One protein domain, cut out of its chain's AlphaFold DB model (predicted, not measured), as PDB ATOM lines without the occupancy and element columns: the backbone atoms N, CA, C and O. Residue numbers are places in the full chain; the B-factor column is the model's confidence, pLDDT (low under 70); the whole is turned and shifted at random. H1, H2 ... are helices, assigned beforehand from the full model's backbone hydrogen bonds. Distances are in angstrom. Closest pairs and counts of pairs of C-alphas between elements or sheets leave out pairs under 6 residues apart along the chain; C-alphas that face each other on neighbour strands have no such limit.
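This is residues 59 to 132 of the 134 residues of an uncharacterized protein of Chlorobium luteolum (strain DSM 273 / BCRC 81028 / 2530) (UniProt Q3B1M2). The long helix H1 and the shorter H2 make a V; H4 crosses H2 near the V's closed end, and short H3 packs on H4's residues 118 to 121. H1's residues 59 to 65 stick out. The 74 printed residues, all helix in class with H1 to H4 in chain order, are compact: radius of gyration of the C-alphas 12.5 A, spans 35 by 27 by 20 A.

H1, residues 59 to 82, runs 30.6 A from C-alpha 59 at (-33.514, -12.737, -23.677). H2 is residues 87 to 99, 18.6 A; H3 107 to 113, 9.9 A; H4 118 to 130, 18.4 A, ending at (-11.969, 2.373, -12.397).

H1, with residues 70 to 79 alone, touches H2 at a steep tilt of 47 degrees, opposite ways; the closest C-alphas, Lys 75 and Leu 87, are 6.9 A apart. H2 touches H4, closest C-alphas Leu 90 and Phe 124, 6.0 A. H3 touches H4, closest C-alphas Cys 111 and Lys 118, 5.9 A, about perpendicular at 74 degrees. H1 and H3 are apart. Every O i to N i+4 pair is within hydrogen-bond range in H2, H3 and H4, and 14 of 20 in H1.

The farthest C-alphas, Met 60 and Lys 119, are 36.2 A apart. The printed part has no cut and no long link; pLDDT is under 70 at residues 101 to 102.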
ATOM      1  N   PRO A  59     -33.053 -14.111 -23.459       89.88
ATOM      2  CA  PRO A  59     -33.514 -12.737 -23.677       89.88
ATOM      3  C   PRO A  59     -33.736 -11.927 -22.395       89.88
ATOM      4  O   PRO A  59     -33.402 -10.745 -22.349       89.88
ATOM      5  N   MET A  60     -34.273 -12.545 -21.335       89.19
ATOM      6  CA  MET A  60     -34.461 -11.851 -20.057       89.19
ATOM      7  C   MET A  60     -33.128 -11.535 -19.381       89.19
ATOM      8  O   MET A  60     -32.959 -10.426 -18.884       89.19
ATOM      9  N   ALA A  61     -32.170 -12.468 -19.408       89.94
ATOM     10  CA  ALA A  61     -30.825 -12.219 -18.892       89.94
ATOM     11  C   ALA A  61     -30.133 -11.087 -19.663       89.94
ATOM     12  O   ALA A  61     -29.615 -10.158 -19.056       89.94
ATOM     13  N   GLN A  62     -30.211 -11.098 -20.996       87.62
ATOM     14  CA  GLN A  62     -29.667 -10.028 -21.837       87.62
ATOM     15  C   GLN A  62     -30.312  -8.668 -21.553       87.62
ATOM     16  O   GLN A  62     -29.623  -7.649 -21.554       87.62
ATOM     17  N   LYS A  63     -31.630  -8.639 -21.314       90.00
ATOM     18  CA  LYS A  63     -32.339  -7.415 -20.933       90.00
ATOM     19  C   LYS A  63     -31.853  -6.893 -19.580       90.00
ATOM     20  O   LYS A  63     -31.498  -5.723 -19.502       90.00
ATOM     21  N   LEU A  64     -31.771  -7.759 -18.568       90.44
ATOM     22  CA  LEU A  64     -31.277  -7.398 -17.237       90.44
ATOM     23  C   LEU A  64     -29.860  -6.820 -17.309       90.44
ATOM     24  O   LEU A  64     -29.609  -5.745 -16.779       90.44
ATOM     25  N   LEU A  65     -28.953  -7.481 -18.035       88.31
ATOM     26  CA  LEU A  65     -27.577  -7.001 -18.196       88.31
ATOM     27  C   LEU A  65     -27.506  -5.651 -18.905       88.31
ATOM     28  O   LEU A  65     -26.674  -4.818 -18.560       88.31
ATOM     29  N   ARG A  66     -28.375  -5.410 -19.892       88.62
ATOM     30  CA  ARG A  66     -28.438  -4.117 -20.578       88.62
ATOM     31  C   ARG A  66     -28.919  -3.013 -19.638       88.62
ATOM     32  O   ARG A  66     -28.299  -1.958 -19.595       88.62
ATOM     33  N   GLU A  67     -29.983  -3.262 -18.885       90.94
ATOM     34  CA  GLU A  67     -30.524  -2.288 -17.934       90.94
ATOM     35  C   GLU A  67     -29.522  -1.984 -16.809       90.94
ATOM     36  O   GLU A  67     -29.339  -0.826 -16.435       90.94
ATOM     37  N   ASP A  68     -28.835  -3.001 -16.289       89.25
ATOM     38  CA  ASP A  68     -27.884  -2.820 -15.195       89.25
ATOM     39  C   ASP A  68     -26.548  -2.242 -15.666       89.25
ATOM     40  O   ASP A  68     -26.090  -1.245 -15.116       89.25
ATOM     41  N   ILE A  69     -25.924  -2.805 -16.700       88.81
ATOM     42  CA  ILE A  69     -24.596  -2.348 -17.126       88.81
ATOM     43  C   ILE A  69     -24.696  -1.121 -18.023       88.81
ATOM     44  O   ILE A  69     -24.063  -0.106 -17.748       88.81
ATOM     45  N   VAL A  70     -25.485  -1.174 -19.097       88.06
ATOM     46  CA  VAL A  70     -25.522  -0.059 -20.049       88.06
ATOM     47  C   VAL A  70     -26.234   1.129 -19.417       88.06
ATOM     48  O   VAL A  70     -25.644   2.197 -19.287       88.06
ATOM     49  N   ASP A  71     -27.477   0.958 -18.974       89.06
ATOM     50  CA  ASP A  71     -28.273   2.112 -18.553       89.06
ATOM     51  C   ASP A  71     -27.871   2.647 -17.168       89.06
ATOM     52  O   ASP A  71     -27.740   3.863 -17.003       89.06
ATOM     53  N   LYS A  72     -27.636   1.783 -16.171       90.94
ATOM     54  CA  LYS A  72     -27.249   2.251 -14.828       90.94
ATOM     55  C   LYS A  72     -25.750   2.526 -14.716       90.94
ATOM     56  O   LYS A  72     -25.390   3.621 -14.295       90.94
ATOM     57  N   VAL A  73     -24.874   1.605 -15.122       89.56
ATOM     58  CA  VAL A  73     -23.427   1.832 -14.949       89.56
ATOM     59  C   VAL A  73     -22.877   2.818 -15.983       89.56
ATOM     60  O   VAL A  73     -22.325   3.848 -15.603       89.56
ATOM     61  N   LEU A  74     -23.036   2.571 -17.287       89.94
ATOM     62  CA  LEU A  74     -22.414   3.433 -18.302       89.94
ATOM     63  C   LEU A  74     -23.110   4.799 -18.406       89.94
ATOM     64  O   LEU A  74     -22.459   5.838 -18.278       89.94
ATOM     65  N   LYS A  75     -24.433   4.820 -18.621       89.56
ATOM     66  CA  LYS A  75     -25.155   6.072 -18.914       89.56
ATOM     67  C   LYS A  75     -25.430   6.940 -17.696       89.56
ATOM     68  O   LYS A  75     -25.453   8.160 -17.829       89.56
ATOM     69  N   ARG A  76     -25.700   6.348 -16.530       89.31
ATOM     70  CA  ARG A  76     -26.011   7.109 -15.311       89.31
ATOM     71  C   ARG A  76     -24.758   7.325 -14.475       89.31
ATOM     72  O   ARG A  76     -24.392   8.472 -14.221       89.31
ATOM     73  N   ASP A  77     -24.086   6.254 -14.075       89.94
ATOM     74  CA  ASP A  77     -23.018   6.323 -13.077       89.94
ATOM     75  C   ASP A  77     -21.723   6.886 -13.677       89.94
ATOM     76  O   ASP A  77     -21.208   7.886 -13.177       89.94
ATOM     77  N   ILE A  78     -21.238   6.353 -14.803       86.62
ATOM     78  CA  ILE A  78     -19.996   6.847 -15.411       86.62
ATOM     79  C   ILE A  78     -20.154   8.272 -15.956       86.62
ATOM     80  O   ILE A  78     -19.284   9.119 -15.738       86.62
ATOM     81  N   CYS A  79     -21.265   8.583 -16.632       84.38
ATOM     82  CA  CYS A  79     -21.506   9.946 -17.115       84.38
ATOM     83  C   CYS A  79     -21.595  10.971 -15.977       84.38
ATOM     84  O   CYS A  79     -21.059  12.069 -16.131       84.38
ATOM     85  N   SER A  80     -22.237  10.636 -14.852       85.25
ATOM     86  CA  SER A  80     -22.363  11.565 -13.722       85.25
ATOM     87  C   SER A  80     -21.072  11.693 -12.912       85.25
ATOM     88  O   SER A  80     -20.683  12.811 -12.582       85.25
ATOM     89  N   MET A  81     -20.377  10.584 -12.636       83.25
ATOM     90  CA  MET A  81     -19.167  10.584 -11.804       83.25
ATOM     91  C   MET A  81     -17.914  11.050 -12.549       83.25
ATOM     92  O   MET A  81     -17.048  11.675 -11.945       83.25
ATOM     93  N   PHE A  82     -17.815  10.786 -13.854       78.31
ATOM     94  CA  PHE A  82     -16.606  11.075 -14.638       78.31
ATOM     95  C   PHE A  82     -16.823  12.108 -15.753       78.31
ATOM     96  O   PHE A  82     -15.895  12.413 -16.504       78.31
ATOM     97  N   GLY A  83     -18.032  12.666 -15.880       79.38
ATOM     98  CA  GLY A  83     -18.323  13.762 -16.812       79.38
ATOM     99  C   GLY A  83     -18.173  13.390 -18.290       79.38
ATOM    100  O   GLY A  83     -17.871  14.250 -19.126       79.38
ATOM    101  N   VAL A  84     -18.343  12.111 -18.636       81.88
ATOM    102  CA  VAL A  84     -18.160  11.616 -20.006       81.88
ATOM    103  C   VAL A  84     -19.244  12.173 -20.928       81.88
ATOM    104  O   VAL A  84     -20.426  11.880 -20.768       81.88
ATOM    105  N   ARG A  85     -18.829  12.937 -21.945       80.88
ATOM    106  CA  ARG A  85     -19.721  13.490 -22.988       80.88
ATOM    107  C   ARG A  85     -19.890  12.569 -24.201       80.88
ATOM    108  O   ARG A  85     -20.860  12.692 -24.937       80.88
ATOM    109  N   ARG A  86     -18.933  11.662 -24.416       86.56
ATOM    110  CA  ARG A  86     -18.851  10.738 -25.562       86.56
ATOM    111  C   ARG A  86     -19.318   9.333 -25.176       86.56
ATOM    112  O   ARG A  86     -18.540   8.386 -25.138       86.56
ATOM    113  N   LEU A  87     -20.586   9.237 -24.780       88.06
ATOM    114  CA  LEU A  87     -21.171   8.007 -24.237       88.06
ATOM    115  C   LEU A  87     -21.240   6.882 -25.278       88.06
ATOM    116  O   LEU A  87     -20.949   5.733 -24.962       88.06
ATOM    117  N   LYS A  88     -21.573   7.202 -26.532       88.75
ATOM    118  CA  LYS A  88     -21.715   6.204 -27.599       88.75
ATOM    119  C   LYS A  88     -20.396   5.471 -27.863       88.75
ATOM    120  O   LYS A  88     -20.372   4.254 -28.011       88.75
ATOM    121  N   GLU A  89     -19.297   6.211 -27.899       89.81
ATOM    122  CA  GLU A  89     -17.961   5.678 -28.151       89.81
ATOM    123  C   GLU A  89     -17.433   4.883 -26.951       89.81
ATOM    124  O   GLU A  89     -16.725   3.890 -27.142       89.81
ATOM    125  N   LEU A  90     -17.816   5.270 -25.727       90.44
ATOM    126  CA  LEU A  90     -17.568   4.487 -24.514       90.44
ATOM    127  C   LEU A  90     -18.334   3.154 -24.547       90.44
ATOM    128  O   LEU A  90     -17.735   2.108 -24.312       90.44
ATOM    129  N   GLU A  91     -19.626   3.168 -24.887       90.38
ATOM    130  CA  GLU A  91     -20.439   1.949 -25.016       90.38
ATOM    131  C   GLU A  91     -19.862   0.998 -26.070       90.38
ATOM    132  O   GLU A  91     -19.698  -0.192 -25.811       90.38
ATOM    133  N   GLN A  92     -19.488   1.511 -27.244       89.06
ATOM    134  CA  GLN A  92     -18.865   0.702 -28.299       89.06
ATOM    135  C   GLN A  92     -17.495   0.152 -27.878       89.06
ATOM    136  O   GLN A  92     -17.166  -0.992 -28.185       89.06
ATOM    137  N   THR A  93     -16.710   0.947 -27.145       88.81
ATOM    138  CA  THR A  93     -15.439   0.526 -26.537       88.81
ATOM    139  C   THR A  93     -15.654  -0.630 -25.563       88.81
ATOM    140  O   THR A  93     -14.914  -1.610 -25.627       88.81
ATOM    141  N   PHE A  94     -16.658  -0.536 -24.690       88.50
ATOM    142  CA  PHE A  94     -16.997  -1.587 -23.734       88.50
ATOM    143  C   PHE A  94     -17.486  -2.863 -24.435       88.50
ATOM    144  O   PHE A  94     -16.952  -3.941 -24.192       88.50
ATOM    145  N   LEU A  95     -18.418  -2.741 -25.386       86.50
ATOM    146  CA  LEU A  95     -18.929  -3.880 -26.158       86.50
ATOM    147  C   LEU A  95     -17.834  -4.610 -26.936       86.50
ATOM    148  O   LEU A  95     -17.877  -5.833 -27.042       86.50
ATOM    149  N   TYR A  96     -16.849  -3.879 -27.462       86.00
ATOM    150  CA  TYR A  96     -15.702  -4.492 -28.119       86.00
ATOM    151  C   TYR A  96     -14.935  -5.412 -27.161       86.00
ATOM    152  O   TYR A  96     -14.620  -6.538 -27.539       86.00
ATOM    153  N   PHE A  97     -14.671  -4.964 -25.926       83.31
ATOM    154  CA  PHE A  97     -13.993  -5.788 -24.921       83.31
ATOM    155  C   PHE A  97     -14.785  -7.053 -24.595       83.31
ATOM    156  O   PHE A  97     -14.198  -8.127 -24.530       83.31
ATOM    157  N   CYS A  98     -16.112  -6.952 -24.485       81.25
ATOM    158  CA  CYS A  98     -16.974  -8.111 -24.251       81.25
ATOM    159  C   CYS A  98     -16.995  -9.131 -25.405       81.25
ATOM    160  O   CYS A  98     -17.493 -10.232 -25.207       81.25
ATOM    161  N   GLN A  99     -16.550  -8.758 -26.608       81.19
ATOM    162  CA  GLN A  99     -16.507  -9.637 -27.787       81.19
ATOM    163  C   GLN A  99     -15.101 -10.180 -28.087       81.19
ATOM    164  O   GLN A  99     -14.959 -11.042 -28.950       81.19
ATOM    165  N   HIS A 100     -14.071  -9.601 -27.465       79.31
ATOM    166  CA  HIS A 100     -12.658  -9.868 -27.749       79.31
ATOM    167  C   HIS A 100     -11.920 -10.205 -26.448       79.31
ATOM    168  O   HIS A 100     -10.868  -9.649 -26.126       79.31
ATOM    169  N   ASP A 101     -12.510 -11.110 -25.681       66.56
ATOM    170  CA  ASP A 101     -12.006 -11.646 -24.431       66.56
ATOM    171  C   ASP A 101     -10.707 -12.445 -24.658       66.56
ATOM    172  O   ASP A 101     -10.639 -13.377 -25.456       66.56
ATOM    173  N   GLY A 102      -9.630 -12.030 -23.978       67.56
ATOM    174  CA  GLY A 102      -8.309 -12.673 -24.051       67.56
ATOM    175  C   GLY A 102      -7.442 -12.315 -25.269       67.56
ATOM    176  O   GLY A 102      -6.349 -12.863 -25.409       67.56
ATOM    177  N   GLY A 103      -7.886 -11.402 -26.142       70.94
ATOM    178  CA  GLY A 103      -7.122 -10.938 -27.310       70.94
ATOM    179  C   GLY A 103      -6.226  -9.717 -27.043       70.94
ATOM    180  O   GLY A 103      -6.459  -8.942 -26.115       70.94
ATOM    181  N   MET A 104      -5.208  -9.499 -27.889       73.12
ATOM    182  CA  MET A 104      -4.442  -8.242 -27.882       73.12
ATOM    183  C   MET A 104      -5.276  -7.089 -28.441       73.12
ATOM    184  O   MET A 104      -5.939  -7.214 -29.470       73.12
ATOM    185  N   LEU A 105      -5.186  -5.935 -27.782       72.56
ATOM    186  CA  LEU A 105      -5.916  -4.745 -28.187       72.56
ATOM    187  C   LEU A 105      -5.257  -4.011 -29.350       72.56
ATOM    188  O   LEU A 105      -4.213  -3.378 -29.186       72.56
ATOM    189  N   ASP A 106      -5.930  -3.986 -30.495       80.88
ATOM    190  CA  ASP A 106      -5.546  -3.108 -31.596       80.88
ATOM    191  C   ASP A 106      -6.131  -1.695 -31.397       80.88
ATOM    192  O   ASP A 106      -7.208  -1.338 -31.887       80.88
ATOM    193  N   ILE A 107      -5.413  -0.882 -30.613       77.88
ATOM    194  CA  ILE A 107      -5.774   0.516 -30.336       77.88
ATOM    195  C   ILE A 107      -5.873   1.361 -31.624       77.88
ATOM    196  O   ILE A 107      -6.855   2.101 -31.741       77.88
ATOM    197  N   PRO A 108      -4.922   1.297 -32.582       77.00
ATOM    198  CA  PRO A 108      -5.029   1.992 -33.867       77.00
ATOM    199  C   PRO A 108      -6.332   1.711 -34.620       77.00
ATOM    200  O   PRO A 108      -7.038   2.654 -34.985       77.00
ATOM    201  N   THR A 109      -6.697   0.439 -34.791       79.75
ATOM    202  CA  THR A 109      -7.937   0.068 -35.490       79.75
ATOM    203  C   THR A 109      -9.174   0.596 -34.764       79.75
ATOM    204  O   THR A 109     -10.101   1.103 -35.396       79.75
ATOM    205  N   ARG A 110      -9.177   0.581 -33.425       78.12
ATOM    206  CA  ARG A 110     -10.277   1.157 -32.633       78.12
ATOM    207  C   ARG A 110     -10.392   2.669 -32.738       78.12
ATOM    208  O   ARG A 110     -11.509   3.172 -32.795       78.12
ATOM    209  N   CYS A 111      -9.271   3.381 -32.782       79.94
ATOM    210  CA  CYS A 111      -9.272   4.829 -32.988       79.94
ATOM    211  C   CYS A 111      -9.955   5.189 -34.316       79.94
ATOM    212  O   CYS A 111     -10.813   6.068 -34.340       79.94
ATOM    213  N   ASN A 112      -9.638   4.444 -35.381       79.50
ATOM    214  CA  ASN A 112     -10.239   4.635 -36.701       79.50
ATOM    215  C   ASN A 112     -11.733   4.279 -36.720       79.50
ATOM    216  O   ASN A 112     -12.537   5.053 -37.227       79.50
ATOM    217  N   ASN A 113     -12.125   3.141 -36.136       82.38
ATOM    218  CA  ASN A 113     -13.521   2.686 -36.149       82.38
ATOM    219  C   ASN A 113     -14.466   3.574 -35.326       82.38
ATOM    220  O   ASN A 113     -15.649   3.672 -35.647       82.38
ATOM    221  N   LEU A 114     -13.964   4.188 -34.251       81.12
ATOM    222  CA  LEU A 114     -14.758   5.028 -33.349       81.12
ATOM    223  C   LEU A 114     -14.638   6.530 -33.660       81.12
ATOM    224  O   LEU A 114     -15.252   7.332 -32.960       81.12
ATOM    225  N   ASP A 115     -13.831   6.910 -34.657       84.50
ATOM    226  CA  ASP A 115     -13.457   8.302 -34.948       84.50
ATOM    227  C   ASP A 115     -13.012   9.054 -33.672       84.50
ATOM    228  O   ASP A 115     -13.533  10.098 -33.255       84.50
ATOM    229  N   VAL A 116     -12.081   8.432 -32.941       85.00
ATOM    230  CA  VAL A 116     -11.525   8.960 -31.690       85.00
ATOM    231  C   VAL A 116     -10.006   8.888 -31.719       85.00
ATOM    232  O   VAL A 116      -9.414   7.968 -32.271       85.00
ATOM    233  N   ASN A 117      -9.338   9.831 -31.059       87.50
ATOM    234  CA  ASN A 117      -7.888   9.743 -30.902       87.50
ATOM    235  C   ASN A 117      -7.490   8.691 -29.846       87.50
ATOM    236  O   ASN A 117      -8.258   8.353 -28.939       87.50
ATOM    237  N   LYS A 118      -6.230   8.246 -29.906       88.12
ATOM    238  CA  LYS A 118      -5.642   7.278 -28.963       88.12
ATOM    239  C   LYS A 118      -5.820   7.669 -27.496       88.12
ATOM    240  O   LYS A 118      -6.125   6.818 -26.667       88.12
ATOM    241  N   LYS A 119      -5.663   8.956 -27.175       89.19
ATOM    242  CA  LYS A 119      -5.828   9.471 -25.807       89.19
ATOM    243  C   LYS A 119      -7.249   9.235 -25.287       89.19
ATOM    244  O   LYS A 119      -7.422   8.895 -24.126       89.19
ATOM    245  N   THR A 120      -8.253   9.368 -26.148       87.94
ATOM    246  CA  THR A 120      -9.659   9.144 -25.797       87.94
ATOM    247  C   THR A 120      -9.935   7.666 -25.530       87.94
ATOM    248  O   THR A 120     -10.551   7.359 -24.515       87.94
ATOM    249  N   VAL A 121      -9.429   6.746 -26.366       87.75
ATOM    250  CA  VAL A 121      -9.565   5.294 -26.116       87.75
ATOM    251  C   VAL A 121      -8.924   4.907 -24.787       87.75
ATOM    252  O   VAL A 121      -9.550   4.216 -23.990       87.75
ATOM    253  N   LEU A 122      -7.705   5.386 -24.521       89.50
ATOM    254  CA  LEU A 122      -7.007   5.117 -23.261       89.50
ATOM    255  C   LEU A 122      -7.768   5.682 -22.056       89.50
ATOM    256  O   LEU A 122      -7.880   5.011 -21.036       89.50
ATOM    257  N   ASN A 123      -8.346   6.877 -22.182       90.19
ATOM    258  CA  ASN A 123      -9.200   7.434 -21.137       90.19
ATOM    259  C   ASN A 123     -10.440   6.567 -20.894       90.19
ATOM    260  O   ASN A 123     -10.771   6.313 -19.743       90.19
ATOM    261  N   PHE A 124     -11.108   6.077 -21.943       90.69
ATOM    262  CA  PHE A 124     -12.228   5.150 -21.773       90.69
ATOM    263  C   PHE A 124     -11.807   3.855 -21.081       90.69
ATOM    264  O   PHE A 124     -12.539   3.378 -20.223       90.69
ATOM    265  N   MET A 125     -10.627   3.317 -21.397       89.69
ATOM    266  CA  MET A 125     -10.090   2.145 -20.702       89.69
ATOM    267  C   MET A 125      -9.892   2.411 -19.210       89.69
ATOM    268  O   MET A 125     -10.425   1.664 -18.401       89.69
ATOM    269  N   MET A 126      -9.225   3.512 -18.850       90.12
ATOM    270  CA  MET A 126      -9.019   3.878 -17.442       90.12
ATOM    271  C   MET A 126     -10.342   4.045 -16.685       90.12
ATOM    272  O   MET A 126     -10.442   3.679 -15.518       90.12
ATOM    273  N   LEU A 127     -11.371   4.595 -17.339       90.81
ATOM    274  CA  LEU A 127     -12.698   4.747 -16.741       90.81
ATOM    275  C   LEU A 127     -13.395   3.404 -16.518       90.81
ATOM    276  O   LEU A 127     -13.968   3.192 -15.454       90.81
ATOM    277  N   LEU A 128     -13.345   2.507 -17.505       90.38
ATOM    278  CA  LEU A 128     -13.926   1.170 -17.388       90.38
ATOM    279  C   LEU A 128     -13.215   0.345 -16.305       90.38
ATOM    280  O   LEU A 128     -13.887  -0.323 -15.526       90.38
ATOM    281  N   GLU A 129     -11.889   0.452 -16.201       90.38
ATOM    282  CA  GLU A 129     -11.086  -0.187 -15.147       90.38
ATOM    283  C   GLU A 129     -11.433   0.380 -13.761       90.38
ATOM    284  O   GLU A 129     -11.691  -0.365 -12.818       90.38
ATOM    285  N   SER A 130     -11.553   1.708 -13.645       89.94
ATOM    286  CA  SER A 130     -11.969   2.373 -12.397       89.94
ATOM    287  C   SER A 130     -13.392   1.993 -11.969       89.94
ATOM    288  O   SER A 130     -13.720   2.053 -10.787       89.94
ATOM    289  N   ALA A 131     -14.244   1.618 -12.926       87.56
ATOM    290  CA  ALA A 131     -15.594   1.118 -12.690       87.56
ATOM    291  C   ALA A 131     -15.650  -0.410 -12.491       87.56
ATOM    292  O   ALA A 131     -16.745  -0.956 -12.357       87.56
ATOM    293  N   HIS A 132     -14.501  -1.098 -12.476       88.06
ATOM    294  CA  HIS A 132     -14.380  -2.556 -12.375       88.06
ATOM    295  C   HIS A 132     -15.154  -3.324 -13.460       88.06
ATOM    296  O   HIS A 132     -15.704  -4.397 -13.213       88.06
TER     297      HIS A 132